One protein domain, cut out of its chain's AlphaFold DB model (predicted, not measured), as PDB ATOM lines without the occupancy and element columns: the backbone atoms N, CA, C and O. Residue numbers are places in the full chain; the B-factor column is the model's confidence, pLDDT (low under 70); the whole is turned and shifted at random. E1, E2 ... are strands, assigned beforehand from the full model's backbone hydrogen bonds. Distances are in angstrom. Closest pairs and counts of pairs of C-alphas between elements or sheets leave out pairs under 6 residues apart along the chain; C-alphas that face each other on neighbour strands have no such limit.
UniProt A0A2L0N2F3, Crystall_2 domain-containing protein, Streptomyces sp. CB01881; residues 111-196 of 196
ATOM      1  N   ARG A 111     -36.856 -14.370 -36.724       94.38
ATOM      2  CA  ARG A 111     -37.424 -14.042 -38.033       94.38
ATOM      3  C   ARG A 111     -36.544 -14.668 -39.112       94.38
ATOM      4  O   ARG A 111     -35.336 -14.436 -39.135       94.38
ATOM      5  N   VAL A 112     -37.155 -15.447 -39.989       95.12
ATOM      6  CA  VAL A 112     -36.489 -16.179 -41.067       95.12
ATOM      7  C   VAL A 112     -37.125 -15.830 -42.404       95.12
ATOM      8  O   VAL A 112     -38.238 -15.297 -42.454       95.12
ATOM      9  N   ASP A 113     -36.417 -16.125 -43.490       95.25
ATOM     10  CA  ASP A 113     -37.044 -16.106 -44.805       95.25
ATOM     11  C   ASP A 113     -38.042 -17.264 -44.923       95.25
ATOM     12  O   ASP A 113     -37.814 -18.373 -44.431       95.25
ATOM     13  N   CYS A 114     -39.174 -16.985 -45.555       94.00
ATOM     14  CA  CYS A 114     -40.269 -17.930 -45.669       94.00
ATOM     15  C   CYS A 114     -39.957 -19.062 -46.647       94.00
ATOM     16  O   CYS A 114     -40.300 -20.219 -46.383       94.00
ATOM     17  N   GLY A 115     -39.332 -18.724 -47.782       92.62
ATOM     18  CA  GLY A 115     -39.165 -19.630 -48.914       92.62
ATOM     19  C   GLY A 115     -40.433 -20.448 -49.200       92.62
ATOM     20  O   GLY A 115     -41.557 -19.955 -49.098       92.62
ATOM     21  N   ASN A 116     -40.245 -21.741 -49.469       92.31
ATOM     22  CA  ASN A 116     -41.334 -22.703 -49.692       92.31
ATOM     23  C   ASN A 116     -41.648 -23.556 -48.449       92.31
ATOM     24  O   ASN A 116     -42.292 -24.599 -48.552       92.31
ATOM     25  N   ARG A 117     -41.159 -23.156 -47.271       92.31
ATOM     26  CA  ARG A 117     -41.341 -23.909 -46.025       92.31
ATOM     27  C   ARG A 117     -42.770 -23.742 -45.518       92.31
ATOM     28  O   ARG A 117     -43.324 -22.644 -45.564       92.31
ATOM     29  N   THR A 118     -43.382 -24.818 -45.040       91.62
ATOM     30  CA  THR A 118     -44.760 -24.831 -44.506       91.62
ATOM     31  C   THR A 118     -44.807 -25.046 -42.997       91.62
ATOM     32  O   THR A 118     -45.857 -24.905 -42.384       91.62
ATOM     33  N   ASP A 119     -43.666 -25.357 -42.392       91.81
ATOM     34  CA  ASP A 119     -43.526 -25.662 -40.974       91.81
ATOM     35  C   ASP A 119     -43.294 -24.423 -40.099       91.81
ATOM     36  O   ASP A 119     -43.455 -24.517 -38.887       91.81
ATOM     37  N   PHE A 120     -42.951 -23.272 -40.681       94.94
ATOM     38  CA  PHE A 120     -42.782 -22.011 -39.952       94.94
ATOM     39  C   PHE A 120     -44.117 -21.334 -39.651       94.94
ATOM     40  O   PHE A 120     -45.063 -21.446 -40.431       94.94
ATOM     41  N   ALA A 121     -44.154 -20.561 -38.565       95.19
ATOM     42  CA  ALA A 121     -45.258 -19.649 -38.315       95.19
ATOM     43  C   ALA A 121     -45.169 -18.477 -39.303       95.19
ATOM     44  O   ALA A 121     -44.126 -17.821 -39.390       95.19
ATOM     45  N   LYS A 122     -46.241 -18.213 -40.054       95.81
ATOM     46  CA  LYS A 122     -46.313 -17.142 -41.052       95.81
ATOM     47  C   LYS A 122     -47.338 -16.107 -40.629       95.81
ATOM     48  O   LYS A 122     -48.466 -16.445 -40.294       95.81
ATOM     49  N   VAL A 123     -46.954 -14.843 -40.682       94.94
ATOM     50  CA  VAL A 123     -47.843 -13.705 -40.457       94.94
ATOM     51  C   VAL A 123     -47.929 -12.935 -41.761       94.94
ATOM     52  O   VAL A 123     -46.908 -12.489 -42.286       94.94
ATOM     53  N   PHE A 124     -49.140 -12.807 -42.283       93.44
ATOM     54  CA  PHE A 124     -49.440 -12.030 -43.473       93.44
ATOM     55  C   PHE A 124     -49.980 -10.667 -43.065       93.44
ATOM     56  O   PHE A 124     -50.807 -10.572 -42.153       93.44
ATOM     57  N   ASN A 125     -49.509  -9.621 -43.733       90.56
ATOM     58  CA  ASN A 125     -49.948  -8.257 -43.494       90.56
ATOM     59  C   ASN A 125     -50.056  -7.429 -44.785       90.56
ATOM     60  O   ASN A 125     -49.469  -7.781 -45.808       90.56
ATOM     61  N   TYR A 126     -50.778  -6.305 -44.728       83.44
ATOM     62  CA  TYR A 126     -51.055  -5.419 -45.874       83.44
ATOM     63  C   TYR A 126     -51.757  -6.106 -47.061       83.44
ATOM     64  O   TYR A 126     -51.268  -6.077 -48.194       83.44
ATOM     65  N   GLY A 127     -52.898  -6.741 -46.814       73.00
ATOM     66  CA  GLY A 127     -53.644  -7.488 -47.822       73.00
ATOM     67  C   GLY A 127     -52.810  -8.611 -48.435       73.00
ATOM     68  O   GLY A 127     -52.756  -8.720 -49.656       73.00
ATOM     69  N   TYR A 128     -52.114  -9.394 -47.603       73.50
ATOM     70  CA  TYR A 128     -51.237 -10.508 -48.015       73.50
ATOM     71  C   TYR A 128     -49.942 -10.139 -48.755       73.50
ATOM     72  O   TYR A 128     -49.169 -11.029 -49.109       73.50
ATOM     73  N   SER A 129     -49.673  -8.851 -48.974       77.25
ATOM     74  CA  SER A 129     -48.478  -8.399 -49.703       77.25
ATOM     75  C   SER A 129     -47.203  -8.485 -48.857       77.25
ATOM     76  O   SER A 129     -46.100  -8.624 -49.384       77.25
ATOM     77  N   GLY A 130     -47.344  -8.379 -47.536       85.62
ATOM     78  CA  GLY A 130     -46.283  -8.607 -46.569       85.62
ATOM     79  C   GLY A 130     -46.386 -10.008 -45.979       85.62
ATOM     80  O   GLY A 130     -47.464 -10.457 -45.595       85.62
ATOM     81  N   GLN A 131     -45.249 -10.698 -45.900       93.31
ATOM     82  CA  GLN A 131     -45.149 -12.012 -45.275       93.31
ATOM     83  C   GLN A 131     -43.937 -12.048 -44.342       93.31
ATOM     84  O   GLN A 131     -42.811 -11.715 -44.719       93.31
ATOM     85  N   LEU A 132     -44.178 -12.444 -43.097       95.44
ATOM     86  CA  LEU A 132     -43.172 -12.581 -42.053       95.44
ATOM     87  C   LEU A 132     -43.166 -14.031 -41.588       95.44
ATOM     88  O   LEU A 132     -44.211 -14.538 -41.194       95.44
ATOM     89  N   CYS A 133     -42.006 -14.687 -41.603       96.06
ATOM     90  CA  CYS A 133     -41.877 -16.041 -41.080       96.06
ATOM     91  C   CYS A 133     -41.040 -16.073 -39.812       96.06
ATOM     92  O   CYS A 133     -40.018 -15.392 -39.701       96.06
ATOM     93  N   PHE A 134     -41.493 -16.881 -38.863       95.81
ATOM     94  CA  PHE A 134     -40.872 -17.066 -37.567       95.81
ATOM     95  C   PHE A 134     -40.612 -18.551 -37.320       95.81
ATOM     96  O   PHE A 134     -41.440 -19.407 -37.641       95.81
ATOM     97  N   ALA A 135     -39.443 -18.840 -36.761       94.69
ATOM     98  CA  ALA A 135     -38.988 -20.185 -36.446       94.69
ATOM     99  C   ALA A 135     -38.325 -20.225 -35.065       94.69
ATOM    100  O   ALA A 135     -37.961 -19.184 -34.513       94.69
ATOM    101  N   ASN A 136     -38.103 -21.451 -34.587       92.81
ATOM    102  CA  ASN A 136     -37.575 -21.799 -33.266       92.81
ATOM    103  C   ASN A 136     -38.541 -21.498 -32.118       92.81
ATOM    104  O   ASN A 136     -39.339 -20.564 -32.175       92.81
ATOM    105  N   ASP A 137     -38.437 -22.307 -31.069       93.00
ATOM    106  CA  ASP A 137     -39.221 -22.123 -29.855       93.00
ATOM    107  C   ASP A 137     -38.719 -20.909 -29.079       93.00
ATOM    108  O   ASP A 137     -37.524 -20.599 -29.073       93.00
ATOM    109  N   GLY A 138     -39.630 -20.239 -28.385       93.56
ATOM    110  CA  GLY A 138     -39.289 -19.097 -27.561       93.56
ATOM    111  C   GLY A 138     -40.322 -17.994 -27.593       93.56
ATOM    112  O   GLY A 138     -41.416 -18.139 -28.122       93.56
ATOM    113  N   TRP A 139     -39.922 -16.839 -27.077       93.69
ATOM    114  CA  TRP A 139     -40.705 -15.613 -27.151       93.69
ATOM    115  C   TRP A 139     -39.887 -14.496 -27.789       93.69
ATOM    116  O   TRP A 139     -38.680 -14.386 -27.558       93.69
ATOM    117  N   MET A 140     -40.551 -13.640 -28.557       93.31
ATOM    118  CA  MET A 140     -39.991 -12.364 -28.982       93.31
ATOM    119  C   MET A 140     -41.066 -11.275 -29.009       93.31
ATOM    120  O   MET A 140     -42.217 -11.514 -29.378       93.31
ATOM    121  N   ALA A 141     -40.669 -10.050 -28.669       92.56
ATOM    122  CA  ALA A 141     -41.483  -8.874 -28.938       92.56
ATOM    123  C   ALA A 141     -41.434  -8.553 -30.436       92.56
ATOM    124  O   ALA A 141     -40.358  -8.505 -31.037       92.56
ATOM    125  N   VAL A 142     -42.594  -8.289 -31.028       93.12
ATOM    126  CA  VAL A 142     -42.715  -7.839 -32.419       93.12
ATOM    127  C   VAL A 142     -43.629  -6.629 -32.482       93.12
ATOM    128  O   VAL A 142     -44.312  -6.275 -31.529       93.12
ATOM    129  N   ARG A 143     -43.645  -5.947 -33.618       92.50
ATOM    130  CA  ARG A 143     -44.731  -5.021 -33.896       92.50
ATOM    131  C   ARG A 143     -45.118  -5.149 -35.350       92.50
ATOM    132  O   ARG A 143     -44.437  -4.610 -36.218       92.50
ATOM    133  N   VAL A 144     -46.181  -5.904 -35.594       91.94
ATOM    134  CA  VAL A 144     -46.726  -6.116 -36.935       91.94
ATOM    135  C   VAL A 144     -48.056  -5.392 -37.018       91.94
ATOM    136  O   VAL A 144     -48.926  -5.584 -36.173       91.94
ATOM    137  N   TYR A 145     -48.184  -4.533 -38.019       90.69
ATOM    138  CA  TYR A 145     -49.395  -3.774 -38.293       90.69
ATOM    139  C   TYR A 145     -50.154  -4.402 -39.455       90.69
ATOM    140  O   TYR A 145     -49.522  -4.964 -40.353       90.69
ATOM    141  N   ASN A 146     -51.476  -4.229 -39.449       89.94
ATOM    142  CA  ASN A 146     -52.396  -4.703 -40.481       89.94
ATOM    143  C   ASN A 146     -52.259  -6.205 -40.726       89.94
ATOM    144  O   ASN A 146     -52.044  -6.632 -41.857       89.94
ATOM    145  N   VAL A 147     -52.288  -6.991 -39.649       90.56
ATOM    146  CA  VAL A 147     -52.227  -8.449 -39.740       90.56
ATOM    147  C   VAL A 147     -53.526  -8.959 -40.347       90.56
ATOM    148  O   VAL A 147     -54.597  -8.803 -39.767       90.56
ATOM    149  N   ASP A 148     -53.414  -9.584 -41.511       90.31
ATOM    150  CA  ASP A 148     -54.551 -10.110 -42.261       90.31
ATOM    151  C   ASP A 148     -54.755 -11.592 -41.988       90.31
ATOM    152  O   ASP A 148     -55.884 -12.067 -41.954       90.31
ATOM    153  N   ARG A 149     -53.661 -12.333 -41.775       91.31
ATOM    154  CA  ARG A 149     -53.715 -13.772 -41.526       91.31
ATOM    155  C   ARG A 149     -52.516 -14.261 -40.733       91.31
ATOM    156  O   ARG A 149     -51.400 -13.774 -40.916       91.31
ATOM    157  N   ILE A 150     -52.736 -15.265 -39.894       93.00
ATOM    158  CA  ILE A 150     -51.673 -16.015 -39.221       93.00
ATOM    159  C   ILE A 150     -51.807 -17.494 -39.584       93.00
ATOM    160  O   ILE A 150     -52.861 -18.087 -39.374       93.00
ATOM    161  N   ASP A 151     -50.723 -18.087 -40.082       94.25
ATOM    162  CA  ASP A 151     -50.582 -19.529 -40.277       94.25
ATOM    163  C   ASP A 151     -49.610 -20.075 -39.237       94.25
ATOM    164  O   ASP A 151     -48.436 -19.707 -39.222       94.25
ATOM    165  N   ALA A 152     -50.072 -20.976 -38.375       93.50
ATOM    166  CA  ALA A 152     -49.231 -21.512 -37.304       93.50
ATOM    167  C   ALA A 152     -48.162 -22.516 -37.794       93.50
ATOM    168  O   ALA A 152     -47.152 -22.736 -37.116       93.50
ATOM    169  N   GLY A 153     -48.357 -23.114 -38.976       90.88
ATOM    170  CA  GLY A 153     -47.493 -24.183 -39.483       90.88
ATOM    171  C   GLY A 153     -47.476 -25.378 -38.522       90.88
ATOM    172  O   GLY A 153     -48.522 -25.773 -38.015       90.88
ATOM    173  N   ASN A 154     -46.282 -25.907 -38.234       91.31
ATOM    174  CA  ASN A 154     -46.048 -26.958 -37.229       91.31
ATOM    175  C   ASN A 154     -45.640 -26.357 -35.867       91.31
ATOM    176  O   ASN A 154     -44.710 -26.817 -35.209       91.31
ATOM    177  N   ASN A 155     -46.277 -25.258 -35.465       91.88
ATOM    178  CA  ASN A 155     -46.005 -24.611 -34.183       91.88
ATOM    179  C   ASN A 155     -47.312 -24.294 -33.465       91.88
ATOM    180  O   ASN A 155     -48.387 -24.201 -34.060       91.88
ATOM    181  N   ARG A 156     -47.211 -24.094 -32.156       93.56
ATOM    182  CA  ARG A 156     -48.202 -23.363 -31.377       93.56
ATOM    183  C   ARG A 156     -47.794 -21.905 -31.356       93.56
ATOM    184  O   ARG A 156     -46.706 -21.596 -30.877       93.56
ATOM    185  N   VAL A 157     -48.666 -21.025 -31.832       94.44
ATOM    186  CA  VAL A 157     -48.436 -19.578 -31.810       94.44
ATOM    187  C   VAL A 157     -49.304 -18.968 -30.724       94.44
ATOM    188  O   VAL A 157     -50.525 -19.060 -30.794       94.44
ATOM    189  N   ILE A 158     -48.692 -18.329 -29.733       93.44
ATOM    190  CA  ILE A 158     -49.401 -17.510 -28.745       93.44
ATOM    191  C   ILE A 158     -48.996 -16.060 -28.975       93.44
ATOM    192  O   ILE A 158     -47.806 -15.755 -29.041       93.44
ATOM    193  N   THR A 159     -49.974 -15.171 -29.109       93.31
ATOM    194  CA  THR A 159     -49.714 -13.758 -29.393       93.31
ATOM    195  C   THR A 159     -50.756 -12.840 -28.774       93.31
ATOM    196  O   THR A 159     -51.929 -13.205 -28.656       93.31
ATOM    197  N   TYR A 160     -50.331 -11.642 -28.385       91.31
ATOM    198  CA  TYR A 160     -51.220 -10.549 -28.026       91.31
ATOM    199  C   TYR A 160     -51.616  -9.716 -29.255       91.31
ATOM    200  O   TYR A 160     -50.767  -9.091 -29.906       91.31
ATOM    201  N   LEU A 161     -52.925  -9.665 -29.529       88.56
ATOM    202  CA  LEU A 161     -53.510  -8.914 -30.642       88.56
ATOM    203  C   LEU A 161     -54.217  -7.641 -30.149       88.56
ATOM    204  O   LEU A 161     -55.087  -7.692 -29.279       88.56
ATOM    205  N   GLY A 162     -53.874  -6.489 -30.726       84.94
ATOM    206  CA  GLY A 162     -54.597  -5.220 -30.572       84.94
ATOM    207  C   GLY A 162     -55.381  -4.830 -31.823       84.94
ATOM    208  O   GLY A 162     -55.427  -5.588 -32.786       84.94
ATOM    209  N   GLY A 163     -55.996  -3.642 -31.794       74.75
ATOM    210  CA  GLY A 163     -56.891  -3.184 -32.868       74.75
ATOM    211  C   GLY A 163     -58.341  -3.642 -32.695       74.75
ATOM    212  O   GLY A 163     -58.982  -4.029 -33.657       74.75
ATOM    213  N   GLY A 164     -58.841  -3.669 -31.453       65.62
ATOM    214  CA  GLY A 164     -60.217  -4.078 -31.125       65.62
ATOM    215  C   GLY A 164     -60.338  -5.447 -30.445       65.62
ATOM    216  O   GLY A 164     -61.279  -5.653 -29.685       65.62
ATOM    217  N   LEU A 165     -59.355  -6.341 -30.622       73.19
ATOM    218  CA  LEU A 165     -59.332  -7.665 -29.973       73.19
ATOM    219  C   LEU A 165     -58.822  -7.616 -28.524       73.19
ATOM    220  O   LEU A 165     -59.426  -8.205 -27.632       73.19
ATOM    221  N   GLY A 166     -57.711  -6.911 -28.281       77.31
ATOM    222  CA  GLY A 166     -57.153  -6.662 -26.946       77.31
ATOM    223  C   GLY A 166     -56.861  -7.916 -26.115       77.31
ATOM    224  O   GLY A 166     -56.918  -7.844 -24.886       77.31
ATOM    225  N   SER A 167     -56.565  -9.053 -26.752       81.75
ATOM    226  CA  SER A 167     -56.540 -10.364 -26.099       81.75
ATOM    227  C   SER A 167     -55.347 -11.219 -26.524       81.75
ATOM    228  O   SER A 167     -54.803 -11.073 -27.621       81.75
ATOM    229  N   TRP A 168     -54.972 -12.149 -25.646       84.12
ATOM    230  CA  TRP A 168     -54.070 -13.248 -25.970       84.12
ATOM    231  C   TRP A 168     -54.821 -14.292 -26.788       84.12
ATOM    232  O   TRP A 168     -55.881 -14.763 -26.377       84.12
ATOM    233  N   THR A 169     -54.279 -14.656 -27.944       87.12
ATOM    234  CA  THR A 169     -54.860 -15.666 -28.835       87.12
ATOM    235  C   THR A 169     -53.851 -16.772 -29.098       87.12
ATOM    236  O   THR A 169     -52.641 -16.535 -29.117       87.12
ATOM    237  N   VAL A 170     -54.362 -17.993 -29.245       90.00
ATOM    238  CA  VAL A 170     -53.574 -19.205 -29.459       90.00
ATOM    239  C   VAL A 170     -53.988 -19.818 -30.792       90.00
ATOM    240  O   VAL A 170     -55.174 -20.061 -31.001       90.00
ATOM    241  N   PHE A 171     -53.020 -20.071 -31.670       87.81
ATOM    242  CA  PHE A 171     -53.223 -20.685 -32.981       87.81
ATOM    243  C   PHE A 171     -52.424 -21.983 -33.084       87.81
ATOM    244  O   PHE A 171     -51.219 -22.008 -32.808       87.81
ATOM    245  N   ASN A 172     -53.094 -23.058 -33.498       87.75
ATOM    246  CA  ASN A 172     -52.531 -24.406 -33.552       87.75
ATOM    247  C   ASN A 172     -52.864 -24.993 -34.911       87.75
ATOM    248  O   ASN A 172     -54.046 -25.141 -35.180       87.75
ATOM    249  N   TRP A 173     -51.870 -25.330 -35.739       66.31
ATOM    250  CA  TRP A 173     -52.058 -26.047 -37.018       66.31
ATOM    251  C   TRP A 173     -53.098 -25.466 -37.995       66.31
ATOM    252  O   TRP A 173     -53.395 -26.060 -39.028       66.31
ATOM    253  N   GLU A 174     -53.621 -24.288 -37.688       78.62
ATOM    254  CA  GLU A 174     -54.746 -23.656 -38.343       78.62
ATOM    255  C   GLU A 174     -54.304 -22.315 -38.910       78.62
ATOM    256  O   GLU A 174     -53.345 -21.675 -38.454       78.62
ATOM    257  N   GLN A 175     -55.021 -21.930 -39.951       87.56
ATOM    258  CA  GLN A 175     -54.899 -20.647 -40.610       87.56
ATOM    259  C   GLN A 175     -56.022 -19.783 -40.059       87.56
ATOM    260  O   GLN A 175     -57.185 -20.184 -40.113       87.56
ATOM    261  N   TYR A 176     -55.688 -18.618 -39.517       88.50
ATOM    262  CA  TYR A 176     -56.684 -17.675 -39.030       88.50
ATOM    263  C   TYR A 176     -56.672 -16.423 -39.892       88.50
ATOM    264  O   TYR A 176     -55.668 -15.711 -39.924       88.50
ATOM    265  N   ASP A 177     -57.779 -16.175 -40.592       88.12
ATOM    266  CA  ASP A 177     -57.971 -15.021 -41.468       88.12
ATOM    267  C   ASP A 177     -58.790 -13.939 -40.745       88.12
ATOM    268  O   ASP A 177     -59.937 -14.146 -40.345       88.12
ATOM    269  N   PHE A 178     -58.187 -12.765 -40.570       84.31
ATOM    270  CA  PHE A 178     -58.794 -11.606 -39.924       84.31
ATOM    271  C   PHE A 178     -59.638 -10.764 -40.893       84.31
ATOM    272  O   PHE A 178     -60.466  -9.965 -40.439       84.31
ATOM    273  N   ASN A 179     -59.487 -10.945 -42.213       76.62
ATOM    274  CA  ASN A 179     -60.201 -10.154 -43.221       76.62
ATOM    275  C   ASN A 179     -61.717 -10.358 -43.156       76.62
ATOM    276  O   ASN A 179     -62.475  -9.431 -43.425       76.62
ATOM    277  N   GLY A 180     -62.167 -11.548 -42.745       66.44
ATOM    278  CA  GLY A 180     -63.589 -11.841 -42.560       66.44
ATOM    279  C   GLY A 180     -64.215 -11.195 -41.318       66.44
ATOM    280  O   GLY A 180     -65.439 -11.189 -41.197       66.44
ATOM    281  N   HIS A 181     -63.410 -10.667 -40.386       59.81
ATOM    282  CA  HIS A 181     -63.878 -10.392 -39.024       59.81
ATOM    283  C   HIS A 181     -63.548  -9.006 -38.456       59.81
ATOM    284  O   HIS A 181     -64.240  -8.595 -37.525       59.81
ATOM    285  N   GLN A 182     -62.512  -8.296 -38.927       60.53
ATOM    286  CA  GLN A 182     -62.001  -7.118 -38.192       60.53
ATOM    287  C   GLN A 182     -61.516  -5.936 -39.056       60.53
ATOM    288  O   GLN A 182     -61.035  -4.961 -38.494       60.53
ATOM    289  N   GLY A 183     -61.630  -5.975 -40.391       57.16
ATOM    290  CA  GLY A 183     -61.257  -4.841 -41.250       57.16
ATOM    291  C   GLY A 183     -59.827  -4.326 -41.017       57.16
ATOM    292  O   GLY A 183     -59.654  -3.242 -40.491       57.16
ATOM    293  N   HIS A 184     -58.802  -5.094 -41.396       63.28
ATOM    294  CA  HIS A 184     -57.379  -4.704 -41.496       63.28
ATOM    295  C   HIS A 184     -56.692  -3.955 -40.324       63.28
ATOM    296  O   HIS A 184     -55.538  -3.571 -40.480       63.28
ATOM    297  N   GLU A 185     -57.303  -3.762 -39.150       79.50
ATOM    298  CA  GLU A 185     -56.693  -2.980 -38.054       79.50
ATOM    299  C   GLU A 185     -55.981  -3.841 -36.992       79.50
ATOM    300  O   GLU A 185     -55.549  -3.347 -35.950       79.50
ATOM    301  N   VAL A 186     -55.821  -5.144 -37.239       87.44
ATOM    302  CA  VAL A 186     -55.206  -6.045 -36.258       87.44
ATOM    303  C   VAL A 186     -53.710  -5.760 -36.139       87.44
ATOM    304  O   VAL A 186     -52.966  -5.725 -37.124       87.44
ATOM    305  N   MET A 187     -53.261  -5.576 -34.900       89.69
ATOM    306  CA  MET A 187     -51.859  -5.352 -34.559       89.69
ATOM    307  C   MET A 187     -51.336  -6.487 -33.689       89.69
ATOM    308  O   MET A 187     -51.986  -6.866 -32.723       89.69
ATOM    309  N   MET A 188     -50.138  -6.981 -33.979       91.50
ATOM    310  CA  MET A 188     -49.466  -8.028 -33.208       91.50
ATOM    311  C   MET A 188     -48.279  -7.437 -32.445       91.50
ATOM    312  O   MET A 188     -47.443  -6.760 -33.053       91.50
ATOM    313  N   TYR A 189     -48.188  -7.689 -31.136       93.50
ATOM    314  CA  TYR A 189     -47.159  -7.093 -30.259       93.50
ATOM    315  C   TYR A 189     -46.086  -8.067 -29.767       93.50
ATOM    316  O   TYR A 189     -45.013  -7.670 -29.307       93.50
ATOM    317  N   ASP A 190     -46.364  -9.355 -29.843       93.12
ATOM    318  CA  ASP A 190     -45.430 -10.400 -29.465       93.12
ATOM    319  C   ASP A 190     -45.754 -11.682 -30.210       93.12
ATOM    320  O   ASP A 190     -46.804 -11.813 -30.833       93.12
ATOM    321  N   ILE A 191     -44.821 -12.619 -30.173       94.25
ATOM    322  CA  ILE A 191     -45.036 -13.972 -30.646       94.25
ATOM    323  C   ILE A 191     -44.287 -14.924 -29.721       94.25
ATOM    324  O   ILE A 191     -43.104 -14.738 -29.428       94.25
ATOM    325  N   ASN A 192     -44.998 -15.934 -29.239       94.94
ATOM    326  CA  ASN A 192     -44.438 -17.062 -28.516       94.94
ATOM    327  C   ASN A 192     -44.677 -18.322 -29.342       94.94
ATOM    328  O   ASN A 192     -45.827 -18.644 -29.650       94.94
ATOM    329  N   LEU A 193     -43.593 -18.992 -29.715       94.69
ATOM    330  CA  LEU A 193     -43.617 -20.243 -30.447       94.69
ATOM    331  C   LEU A 193     -43.221 -21.387 -29.523       94.69
ATOM    332  O   LEU A 193     -42.245 -21.304 -28.778       94.69
ATOM    333  N   SER A 194     -43.962 -22.479 -29.619       92.69
ATOM    334  CA  SER A 194     -43.552 -23.760 -29.059       92.69
ATOM    335  C   SER A 194     -43.921 -24.883 -30.016       92.69
ATOM    336  O   SER A 194     -45.023 -24.866 -30.573       92.69
ATOM    337  N   ARG A 195     -43.054 -25.883 -30.165       87.12
ATOM    338  CA  ARG A 195     -43.403 -27.128 -30.849       87.12
ATOM    339  C   ARG A 195     -44.548 -27.848 -30.138       87.12
ATOM    340  O   ARG A 195     -44.688 -27.761 -28.916       87.12
ATOM    341  N   TRP A 196     -45.364 -28.515 -30.946       71.38
ATOM    342  CA  TRP A 196     -46.408 -29.433 -30.499       71.38
ATOM    343  C   TRP A 196     -45.838 -30.790 -30.108       71.38
ATOM    344  O   TRP A 196     -44.861 -31.225 -30.761       71.38
TER     345      TRP A 196
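Overview. This is residues 111 to 196 of the 196 residues of the protein "Crystall_2 domain-containing protein" of Streptomyces sp. CB01881 (UniProt A0A2L0N2F3). Two antiparallel sheets of four strands lie face to face as a sandwich, with their strands only 17 degrees out of line. The chain passes from one sheet to the other repeatedly, for instance at the tight links E2 to E3 and E3 to E4. The sheets run E2, E1, E4, E7 and E3, E8, E5, E6. The 86 printed residues include eight named strands, E1 to E8 in chain order, and no named helix: the class is all strand. The whole is compact and rounded, with a radius of gyration of the C-alphas of 11.6 A and spans of 29 by 24 by 21 A.

Arrangement. Begin at residues 111 to 112, a short antiparallel pairing with residues 133 to 134 of E2, residues 130 to 135. E1, residues 121 to 125, forms a hairpin with E2; look for N 123 and O 132, 2.8 A apart and within hydrogen-bond range. E1 also neighbours E4, residues 147 to 151, with N 122 and O 151 at 2.8 A. E4 neighbours E7, residues 175 to 177, with N 150 and O 176 at 3.0 A. In the other sheet, E3, residues 138 to 144, neighbours E8, residues 187 to 194, with N 140 and O 191 at 2.9 A. E8 neighbours E5, residues 156 to 162, with N 158 and O 192 at 2.9 A. E5 forms a hairpin with E6, residues 167 to 172, with N 159 and O 169 at 3.0 A. Between the sheets, the closest C-alphas of E4 and E8 are Val 147 and Met 187, 6.0 A apart; E2 and E6 are apart.

Along the chain. Find C-alpha 121 at (-45.258, -19.649, -38.315), where E1 begins its 13.4 A. E3 covers 17.7 A and E5 19.3 A. E8 covers 20.9 A, bends by 55 degrees at residue 190, and ends at C-alpha 194, (-43.552, -23.760, -29.059).

Size, cuts and confidence. The C-alphas of Asn 116 and Gly 164, the two farthest apart, are 32.4 A apart. The printed part has no cut and no long link. Confidence is under 70 at residues 164, 173 and 180 to 184.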